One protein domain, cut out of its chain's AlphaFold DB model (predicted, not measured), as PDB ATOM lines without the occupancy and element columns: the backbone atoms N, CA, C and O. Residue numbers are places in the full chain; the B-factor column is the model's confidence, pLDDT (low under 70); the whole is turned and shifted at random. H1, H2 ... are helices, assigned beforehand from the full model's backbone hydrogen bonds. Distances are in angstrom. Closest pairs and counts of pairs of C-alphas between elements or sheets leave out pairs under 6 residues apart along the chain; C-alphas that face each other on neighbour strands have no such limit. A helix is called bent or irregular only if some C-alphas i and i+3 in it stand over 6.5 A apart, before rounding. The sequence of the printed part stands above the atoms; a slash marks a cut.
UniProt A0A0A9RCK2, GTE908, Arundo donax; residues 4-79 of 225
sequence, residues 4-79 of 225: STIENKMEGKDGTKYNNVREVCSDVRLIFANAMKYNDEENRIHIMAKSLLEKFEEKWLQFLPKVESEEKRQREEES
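This is residues 4 to 79 of the 225 residues of the protein "GTE908" of Arundo donax (UniProt A0A0A9RCK2). A long bent helix, H3, makes the longest axis; its arm H3a folds back along H2 as a helical hairpin, short H1 packs on H2, and residues 72 to 79 of H3b stick out. The 76 printed residues, class all helix, have H1, H2, H3 in order; they are loose, radius of gyration of the C-alphas 15.4 A, spanning 51 by 30 by 14 A.

Start at H3, residues 44 to 79, assigned as one helix by its hydrogen bonds but bent: C-alphas 62 and 65 are 7.1 A apart, and arms H3a, 44 to 62, and H3b, 65 to 79, stand at a steep 57 degrees. H2, residues 21 to 37, touches H3a as a hairpin, closest C-alphas Met 36 and His 46, 4.7 A. H1, residues 4 to 11, touches H2 at Ile 6 and Val 24, closest C-alphas, 6.9 A, but is apart from both arms. Every O i to N i+4 pair is within hydrogen-bond range in H1, H2, H3a and H3b.

Find C-alpha 44 at (30.974, -10.718, 36.988); H3a runs 27.5 A, H3b 21.1 A to C-alpha 79 at (-6.177, -41.954, 28.241). H2 spans 24.1 A.

Both links are short, the printed part has no cut, and no printed residue is under 70 in pLDDT.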
ATOM      1  N   SER A   4      24.412 -24.774  23.138       94.88
ATOM      2  CA  SER A   4      24.574 -25.556  21.907       94.88
ATOM      3  C   SER A   4      24.177 -27.016  22.116       94.88
ATOM      4  O   SER A   4      23.567 -27.630  21.248       94.88
ATOM      5  N   THR A   5      24.465 -27.575  23.291       94.69
ATOM      6  CA  THR A   5      24.025 -28.928  23.634       94.69
ATOM      7  C   THR A   5      22.505 -29.006  23.790       94.69
ATOM      8  O   THR A   5      21.903 -29.957  23.301       94.69
ATOM      9  N   ILE A   6      21.874 -28.013  24.431       95.69
ATOM     10  CA  ILE A   6      20.405 -27.946  24.544       95.69
ATOM     11  C   ILE A   6      19.769 -27.857  23.154       95.69
ATOM     12  O   ILE A   6      18.828 -28.593  22.874       95.69
ATOM     13  N   GLU A   7      20.295 -26.999  22.279       94.31
ATOM     14  CA  GLU A   7      19.833 -26.849  20.895       94.31
ATOM     15  C   GLU A   7      19.932 -28.174  20.125       94.31
ATOM     16  O   GLU A   7      18.933 -28.649  19.588       94.31
ATOM     17  N   ASN A   8      21.091 -28.841  20.169       94.06
ATOM     18  CA  ASN A   8      21.284 -30.135  19.510       94.06
ATOM     19  C   ASN A   8      20.316 -31.212  20.026       94.06
ATOM     20  O   ASN A   8      19.760 -31.958  19.217       94.06
ATOM     21  N   LYS A   9      20.071 -31.261  21.345       94.88
ATOM     22  CA  LYS A   9      19.079 -32.158  21.960       94.88
ATOM     23  C   LYS A   9      17.649 -31.814  21.553       94.88
ATOM     24  O   LYS A   9      16.829 -32.703  21.361       94.88
ATOM     25  N   MET A  10      17.312 -30.530  21.451       92.69
ATOM     26  CA  MET A  10      15.984 -30.103  21.004       92.69
ATOM     27  C   MET A  10      15.733 -30.500  19.548       92.69
ATOM     28  O   MET A  10      14.629 -30.919  19.210       92.69
ATOM     29  N   GLU A  11      16.758 -30.409  18.703       92.19
ATOM     30  CA  GLU A  11      16.689 -30.772  17.286       92.19
ATOM     31  C   GLU A  11      16.894 -32.275  17.028       92.19
ATOM     32  O   GLU A  11      16.711 -32.735  15.901       92.19
ATOM     33  N   GLY A  12      17.266 -33.057  18.047       89.44
ATOM     34  CA  GLY A  12      17.497 -34.498  17.935       89.44
ATOM     35  C   GLY A  12      18.731 -34.881  17.109       89.44
ATOM     36  O   GLY A  12      18.806 -36.002  16.604       89.44
ATOM     37  N   LYS A  13      19.693 -33.965  16.942       85.44
ATOM     38  CA  LYS A  13      20.849 -34.125  16.036       85.44
ATOM     39  C   LYS A  13      21.803 -35.255  16.431       85.44
ATOM     40  O   LYS A  13      22.476 -35.810  15.568       85.44
ATOM     41  N   ASP A  14      21.871 -35.593  17.714       80.81
ATOM     42  CA  ASP A  14      22.771 -36.602  18.287       80.81
ATOM     43  C   ASP A  14      22.036 -37.881  18.737       80.81
ATOM     44  O   ASP A  14      22.597 -38.719  19.443       80.81
ATOM     45  N   GLY A  15      20.771 -38.045  18.329       82.25
ATOM     46  CA  GLY A  15      19.914 -39.157  18.751       82.25
ATOM     47  C   GLY A  15      19.348 -39.005  20.165       82.25
ATOM     48  O   GLY A  15      18.551 -39.842  20.594       82.25
ATOM     49  N   THR A  16      19.698 -37.933  20.879       83.69
ATOM     50  CA  THR A  16      19.076 -37.578  22.151       83.69
ATOM     51  C   THR A  16      18.022 -36.499  21.920       83.69
ATOM     52  O   THR A  16      18.245 -35.547  21.180       83.69
ATOM     53  N   LYS A  17      16.836 -36.666  22.516       93.25
ATOM     54  CA  LYS A  17      15.739 -35.696  22.427       93.25
ATOM     55  C   LYS A  17      15.114 -35.453  23.787       93.25
ATOM     56  O   LYS A  17      15.085 -36.358  24.620       93.25
ATOM     57  N   TYR A  18      14.590 -34.253  23.990       93.94
ATOM     58  CA  TYR A  18      13.753 -33.967  25.150       93.94
ATOM     59  C   TYR A  18      12.354 -34.549  24.962       93.94
ATOM     60  O   TYR A  18      11.787 -34.481  23.871       93.94
ATOM     61  N   ASN A  19      11.787 -35.090  26.036       90.44
ATOM     62  CA  ASN A  19      10.413 -35.599  26.019       90.44
ATOM     63  C   ASN A  19       9.396 -34.489  26.283       90.44
ATOM     64  O   ASN A  19       8.263 -34.548  25.815       90.44
ATOM     65  N   ASN A  20       9.795 -33.477  27.051       91.25
ATOM     66  CA  ASN A  20       8.956 -32.343  27.393       91.25
ATOM     67  C   ASN A  20       9.808 -31.094  27.642       91.25
ATOM     68  O   ASN A  20      11.011 -31.153  27.903       91.25
ATOM     69  N   VAL A  21       9.155 -29.939  27.601       93.19
ATOM     70  CA  VAL A  21       9.810 -28.640  27.794       93.19
ATOM     71  C   VAL A  21      10.383 -28.454  29.211       93.19
ATOM     72  O   VAL A  21      11.303 -27.662  29.393       93.19
ATOM     73  N   ARG A  22       9.920 -29.201  30.226       94.50
ATOM     74  CA  ARG A  22      10.470 -29.095  31.594       94.50
ATOM     75  C   ARG A  22      11.890 -29.648  31.691       94.50
ATOM     76  O   ARG A  22      12.679 -29.153  32.501       94.50
ATOM     77  N   GLU A  23      12.230 -30.636  30.868       95.00
ATOM     78  CA  GLU A  23      13.601 -31.140  30.755       95.00
ATOM     79  C   GLU A  23      14.531 -30.062  30.173       95.00
ATOM     80  O   GLU A  23      15.595 -29.812  30.738       95.00
ATOM     81  N   VAL A  24      14.084 -29.333  29.140       95.25
ATOM     82  CA  VAL A  24      14.817 -28.178  28.582       95.25
ATOM     83  C   VAL A  24      15.089 -27.144  29.675       95.25
ATOM     84  O   VAL A  24      16.220 -26.699  29.859       95.25
ATOM     85  N   CYS A  25      14.066 -26.784  30.454       95.81
ATOM     86  CA  CYS A  25      14.214 -25.809  31.534       95.81
ATOM     87  C   CYS A  25      15.163 -26.282  32.637       95.81
ATOM     88  O   CYS A  25      15.897 -25.471  33.197       95.81
ATOM     89  N   SER A  26      15.162 -27.578  32.950       97.00
ATOM     90  CA  SER A  26      16.104 -28.161  33.910       97.00
ATOM     91  C   SER A  26      17.550 -27.993  33.444       97.00
ATOM     92  O   SER A  26      18.396 -27.567  34.231       97.00
ATOM     93  N   ASP A  27      17.822 -28.221  32.160       97.44
ATOM     94  CA  ASP A  27      19.165 -28.062  31.601       97.44
ATOM     95  C   ASP A  27      19.577 -26.583  31.486       97.44
ATOM     96  O   ASP A  27      20.730 -26.247  31.766       97.44
ATOM     97  N   VAL A  28      18.646 -25.666  31.191       97.50
ATOM     98  CA  VAL A  28      18.918 -24.214  31.246       97.50
ATOM     99  C   VAL A  28      19.287 -23.776  32.669       97.50
ATOM    100  O   VAL A  28      20.286 -23.081  32.864       97.50
ATOM    101  N   ARG A  29      18.533 -24.221  33.683       98.19
ATOM    102  CA  ARG A  29      18.864 -23.966  35.096       98.19
ATOM    103  C   ARG A  29      20.233 -24.522  35.455       98.19
ATOM    104  O   ARG A  29      20.997 -23.856  36.149       98.19
ATOM    105  N   LEU A  30      20.565 -25.711  34.952       98.19
ATOM    106  CA  LEU A  30      21.854 -26.353  35.180       98.19
ATOM    107  C   LEU A  30      23.019 -25.542  34.593       98.19
ATOM    108  O   LEU A  30      24.068 -25.464  35.229       98.19
ATOM    109  N   ILE A  31      22.852 -24.904  33.427       97.81
ATOM    110  CA  ILE A  31      23.872 -24.004  32.855       97.81
ATOM    111  C   ILE A  31      24.188 -22.872  33.836       97.81
ATOM    112  O   ILE A  31      25.349 -22.682  34.204       97.81
ATOM    113  N   PHE A  32      23.165 -22.149  34.300       98.06
ATOM    114  CA  PHE A  32      23.363 -21.022  35.214       98.06
ATOM    115  C   PHE A  32      23.851 -21.467  36.595       98.06
ATOM    116  O   PHE A  32      24.748 -20.840  37.156       98.06
ATOM    117  N   ALA A  33      23.327 -22.577  37.121       97.75
ATOM    118  CA  ALA A  33      23.776 -23.153  38.383       97.75
ATOM    119  C   ALA A  33      25.258 -23.547  38.328       97.75
ATOM    120  O   ALA A  33      26.006 -23.249  39.255       97.75
ATOM    121  N   ASN A  34      25.711 -24.151  37.225       97.81
ATOM    122  CA  ASN A  34      27.125 -24.463  37.030       97.81
ATOM    123  C   ASN A  34      27.974 -23.194  36.910       97.81
ATOM    124  O   ASN A  34      29.035 -23.118  37.525       97.81
ATOM    125  N   ALA A  35      27.505 -22.183  36.172       97.38
ATOM    126  CA  ALA A  35      28.206 -20.906  36.069       97.38
ATOM    127  C   ALA A  35      28.393 -20.248  37.446       97.38
ATOM    128  O   ALA A  35      29.488 -19.788  37.749       97.38
ATOM    129  N   MET A  36      27.376 -20.268  38.308       97.62
ATOM    130  CA  MET A  36      27.489 -19.764  39.682       97.62
ATOM    131  C   MET A  36      28.347 -20.667  40.580       97.62
ATOM    132  O   MET A  36      29.060 -20.166  41.437       97.62
ATOM    133  N   LYS A  37      28.314 -21.989  40.381       97.69
ATOM    134  CA  LYS A  37      29.082 -22.957  41.180       97.69
ATOM    135  C   LYS A  37      30.593 -22.861  40.961       97.69
ATOM    136  O   LYS A  37      31.351 -23.089  41.895       97.69
ATOM    137  N   TYR A  38      31.028 -22.592  39.731       97.25
ATOM    138  CA  TYR A  38      32.451 -22.566  39.367       97.25
ATOM    139  C   TYR A  38      33.067 -21.161  39.355       97.25
ATOM    140  O   TYR A  38      34.248 -21.030  39.053       97.25
ATOM    141  N   ASN A  39      32.289 -20.119  39.661       97.38
ATOM    142  CA  ASN A  39      32.768 -18.738  39.715       97.38
ATOM    143  C   ASN A  39      32.387 -18.102  41.058       97.38
ATOM    144  O   ASN A  39      31.230 -18.202  41.469       97.38
ATOM    145  N   ASP A  40      33.339 -17.414  41.694       96.38
ATOM    146  CA  ASP A  40      33.121 -16.690  42.954       96.38
ATOM    147  C   ASP A  40      31.972 -15.678  42.859       96.38
ATOM    148  O   ASP A  40      31.718 -15.111  41.796       96.38
ATOM    149  N   GLU A  41      31.302 -15.401  43.978       95.25
ATOM    150  CA  GLU A  41      30.103 -14.546  44.006       95.25
ATOM    151  C   GLU A  41      30.366 -13.090  43.576       95.25
ATOM    152  O   GLU A  41      29.485 -12.437  43.016       95.25
ATOM    153  N   GLU A  42      31.591 -12.593  43.775       94.88
ATOM    154  CA  GLU A  42      32.032 -11.266  43.321       94.88
ATOM    155  C   GLU A  42      32.397 -11.241  41.826       94.88
ATOM    156  O   GLU A  42      32.527 -10.174  41.217       94.88
ATOM    157  N   ASN A  43      32.555 -12.412  41.200       97.50
ATOM    158  CA  ASN A  43      32.883 -12.511  39.789       97.50
ATOM    159  C   ASN A  43      31.694 -12.049  38.939       97.50
ATOM    160  O   ASN A  43      30.552 -12.490  39.097       97.50
ATOM    161  N   ARG A  44      31.976 -11.211  37.938       96.56
ATOM    162  CA  ARG A  44      30.974 -10.718  36.988       96.56
ATOM    163  C   ARG A  44      30.178 -11.850  36.319       96.56
ATOM    164  O   ARG A  44      28.992 -11.666  36.066       96.56
ATOM    165  N   ILE A  45      30.791 -13.005  36.043       96.56
ATOM    166  CA  ILE A  45      30.116 -14.180  35.459       96.56
ATOM    167  C   ILE A  45      29.041 -14.716  36.406       96.56
ATOM    168  O   ILE A  45      27.927 -14.981  35.958       96.56
ATOM    169  N   HIS A  46      29.341 -14.817  37.702       98.19
ATOM    170  CA  HIS A  46      28.382 -15.254  38.713       98.19
ATOM    171  C   HIS A  46      27.188 -14.291  38.776       98.19
ATOM    172  O   HIS A  46      26.037 -14.712  38.665       98.19
ATOM    173  N   ILE A  47      27.460 -12.985  38.867       97.94
ATOM    174  CA  ILE A  47      26.425 -11.940  38.933       97.94
ATOM    175  C   ILE A  47      25.529 -11.972  37.681       97.94
ATOM    176  O   ILE A  47      24.301 -11.910  37.787       97.94
ATOM    177  N   MET A  48      26.123 -12.110  36.491       97.44
ATOM    178  CA  MET A  48      25.370 -12.218  35.236       97.44
ATOM    179  C   MET A  48      24.534 -13.500  35.173       97.44
ATOM    180  O   MET A  48      23.370 -13.432  34.784       97.44
ATOM    181  N   ALA A  49      25.086 -14.648  35.576       97.94
ATOM    182  CA  ALA A  49      24.362 -15.920  35.599       97.94
ATOM    183  C   ALA A  49      23.145 -15.861  36.532       97.94
ATOM    184  O   ALA A  49      22.057 -16.278  36.141       97.94
ATOM    185  N   LYS A  50      23.305 -15.262  37.718       98.06
ATOM    186  CA  LYS A  50      22.211 -15.032  38.668       98.06
ATOM    187  C   LYS A  50      21.106 -14.158  38.069       98.06
ATOM    188  O   LYS A  50      19.938 -14.530  38.127       98.06
ATOM    189  N   SER A  51      21.468 -13.037  37.440       98.06
ATOM    190  CA  SER A  51      20.492 -12.130  36.815       98.06
ATOM    191  C   SER A  51      19.765 -12.761  35.621       98.06
ATOM    192  O   SER A  51      18.561 -12.571  35.448       98.06
ATOM    193  N   LEU A  52      20.475 -13.528  34.789       98.00
ATOM    194  CA  LEU A  52      19.869 -14.233  33.658       98.00
ATOM    195  C   LEU A  52      18.927 -15.346  34.121       98.00
ATOM    196  O   LEU A  52      17.853 -15.490  33.541       98.00
ATOM    197  N   LEU A  53      19.294 -16.082  35.174       97.94
ATOM    198  CA  LEU A  53      18.427 -17.095  35.771       97.94
ATOM    199  C   LEU A  53      17.136 -16.471  36.317       97.94
ATOM    200  O   LEU A  53      16.059 -16.987  36.047       97.94
ATOM    201  N   GLU A  54      17.215 -15.332  37.008       98.12
ATOM    202  CA  GLU A  54      16.032 -14.624  37.519       98.12
ATOM    203  C   GLU A  54      15.073 -14.208  36.391       98.12
ATOM    204  O   GLU A  54      13.876 -14.497  36.444       98.12
ATOM    205  N   LYS A  55      15.603 -13.618  35.310       97.75
ATOM    206  CA  LYS A  55      14.803 -13.276  34.121       97.75
ATOM    207  C   LYS A  55      14.212 -14.507  33.444       97.75
ATOM    208  O   LYS A  55      13.097 -14.453  32.924       97.75
ATOM    209  N   PHE A  56      14.964 -15.603  33.408       97.56
ATOM    210  CA  PHE A  56      14.483 -16.860  32.860       97.56
ATOM    211  C   PHE A  56      13.301 -17.396  33.673       97.56
ATOM    212  O   PHE A  56      12.285 -17.734  33.072       97.56
ATOM    213  N   GLU A  57      13.379 -17.407  35.007       97.75
ATOM    214  CA  GLU A  57      12.272 -17.860  35.860       97.75
ATOM    215  C   GLU A  57      11.029 -16.971  35.713       97.75
ATOM    216  O   GLU A  57       9.919 -17.487  35.602       97.75
ATOM    217  N   GLU A  58      11.192 -15.648  35.612       97.44
ATOM    218  CA  GLU A  58      10.073 -14.729  35.354       97.44
ATOM    219  C   GLU A  58       9.349 -15.075  34.040       97.44
ATOM    220  O   GLU A  58       8.118 -15.167  33.986       97.44
ATOM    221  N   LYS A  59      10.112 -15.309  32.966       95.88
ATOM    222  CA  LYS A  59       9.557 -15.707  31.665       95.88
ATOM    223  C   LYS A  59       8.969 -17.110  31.694       95.88
ATOM    224  O   LYS A  59       7.942 -17.350  31.062       95.88
ATOM    225  N   TRP A  60       9.584 -18.018  32.440       95.81
ATOM    226  CA  TRP A  60       9.094 -19.375  32.618       95.81
ATOM    227  C   TRP A  60       7.732 -19.388  33.311       95.81
ATOM    228  O   TRP A  60       6.821 -20.054  32.825       95.81
ATOM    229  N   LEU A  61       7.536 -18.582  34.358       96.19
ATOM    230  CA  LEU A  61       6.243 -18.429  35.034       96.19
ATOM    231  C   LEU A  61       5.136 -17.955  34.079       96.19
ATOM    232  O   LEU A  61       4.017 -18.458  34.136       96.19
ATOM    233  N   GLN A  62       5.449 -17.036  33.159       95.25
ATOM    234  CA  GLN A  62       4.499 -16.587  32.129       95.25
ATOM    235  C   GLN A  62       4.163 -17.698  31.119       95.25
ATOM    236  O   GLN A  62       3.098 -17.677  30.500       95.25
ATOM    237  N   PHE A  63       5.064 -18.665  30.938       93.94
ATOM    238  CA  PHE A  63       4.902 -19.773  30.002       93.94
ATOM    239  C   PHE A  63       4.263 -21.022  30.637       93.94
ATOM    240  O   PHE A  63       3.628 -21.797  29.920       93.94
ATOM    241  N   LEU A  64       4.352 -21.190  31.963       93.88
ATOM    242  CA  LEU A  64       3.815 -22.338  32.708       93.88
ATOM    243  C   LEU A  64       2.362 -22.700  32.359       93.88
ATOM    244  O   LEU A  64       2.126 -23.877  32.088       93.88
ATOM    245  N   PRO A  65       1.403 -21.751  32.264       95.81
ATOM    246  CA  PRO A  65       0.020 -22.101  31.939       95.81
ATOM    247  C   PRO A  65      -0.124 -22.813  30.588       95.81
ATOM    248  O   PRO A  65      -0.959 -23.702  30.437       95.81
ATOM    249  N   LYS A  66       0.709 -22.457  29.599       94.38
ATOM    250  CA  LYS A  66       0.705 -23.115  28.285       94.38
ATOM    251  C   LYS A  66       1.241 -24.538  28.382       94.38
ATOM    252  O   LYS A  66       0.651 -25.446  27.803       94.38
ATOM    253  N   VAL A  67       2.318 -24.731  29.140       94.06
ATOM    254  CA  VAL A  67       2.914 -26.053  29.378       94.06
ATOM    255  C   VAL A  67       1.915 -26.974  30.065       94.06
ATOM    256  O   VAL A  67       1.672 -28.071  29.581       94.06
ATOM    257  N   GLU A  68       1.274 -26.502  31.132       93.94
ATOM    258  CA  GLU A  68       0.279 -27.284  31.868       93.94
ATOM    259  C   GLU A  68      -0.937 -27.630  31.003       93.94
ATOM    260  O   GLU A  68      -1.449 -28.748  31.069       93.94
ATOM    261  N   SER A  69      -1.384 -26.694  30.158       92.31
ATOM    262  CA  SER A  69      -2.498 -26.946  29.242       92.31
ATOM    263  C   SER A  69      -2.176 -28.032  28.209       92.31
ATOM    264  O   SER A  69      -3.014 -28.894  27.950       92.31
ATOM    265  N   GLU A  70      -0.956 -28.034  27.669       90.88
ATOM    266  CA  GLU A  70      -0.517 -29.035  26.695       90.88
ATOM    267  C   GLU A  70      -0.269 -30.397  27.357       90.88
ATOM    268  O   GLU A  70      -0.710 -31.417  26.834       90.88
ATOM    269  N   GLU A  71       0.336 -30.428  28.550       92.69
ATOM    270  CA  GLU A  71       0.512 -31.660  29.336       92.69
ATOM    271  C   GLU A  71      -0.833 -32.318  29.670       92.69
ATOM    272  O   GLU A  71      -0.971 -33.540  29.612       92.69
ATOM    273  N   LYS A  72      -1.849 -31.512  30.000       91.06
ATOM    274  CA  LYS A  72      -3.206 -32.010  30.237       91.06
ATOM    275  C   LYS A  72      -3.818 -32.599  28.963       91.06
ATOM    276  O   LYS A  72      -4.383 -33.688  29.021       91.06
ATOM    277  N   ARG A  73      -3.681 -31.909  27.827       90.38
ATOM    278  CA  ARG A  73      -4.206 -32.362  26.530       90.38
ATOM    279  C   ARG A  73      -3.590 -33.699  26.106       90.38
ATOM    280  O   ARG A  73      -4.323 -34.601  25.716       90.38
ATOM    281  N   GLN A  74      -2.274 -33.849  26.263       87.31
ATOM    282  CA  GLN A  74      -1.562 -35.097  25.970       87.31
ATOM    283  C   GLN A  74      -2.048 -36.255  26.851       87.31
ATOM    284  O   GLN A  74      -2.370 -37.320  26.333       87.31
ATOM    285  N   ARG A  75      -2.212 -36.036  28.164       87.06
ATOM    286  CA  ARG A  75      -2.758 -37.063  29.073       87.06
ATOM    287  C   ARG A  75      -4.179 -37.486  28.706       87.06
ATOM    288  O   ARG A  75      -4.515 -38.665  28.796       87.06
ATOM    289  N   GLU A  76      -5.031 -36.535  28.327       87.31
ATOM    290  CA  GLU A  76      -6.400 -36.832  27.899       87.31
ATOM    291  C   GLU A  76      -6.410 -37.666  26.607       87.31
ATOM    292  O   GLU A  76      -7.131 -38.664  26.535       87.31
ATOM    293  N   GLU A  77      -5.573 -37.325  25.627       85.69
ATOM    294  CA  GLU A  77      -5.393 -38.105  24.394       85.69
ATOM    295  C   GLU A  77      -4.882 -39.528  24.673       85.69
ATOM    296  O   GLU A  77      -5.509 -40.490  24.225       85.69
ATOM    297  N   GLU A  78      -3.834 -39.681  25.486       83.94
ATOM    298  CA  GLU A  78      -3.289 -40.986  25.893       83.94
ATOM    299  C   GLU A  78      -4.333 -41.850  26.615       83.94
ATOM    300  O   GLU A  78      -4.466 -43.049  26.352       83.94
ATOM    301  N   SER A  79      -5.124 -41.245  27.507       78.75
ATOM    302  CA  SER A  79      -6.177 -41.954  28.241       78.75
ATOM    303  C   SER A  79      -7.296 -42.451  27.319       78.75
ATOM    304  O   SER A  79      -7.816 -43.556  27.499       78.75
TER     305      SER A  79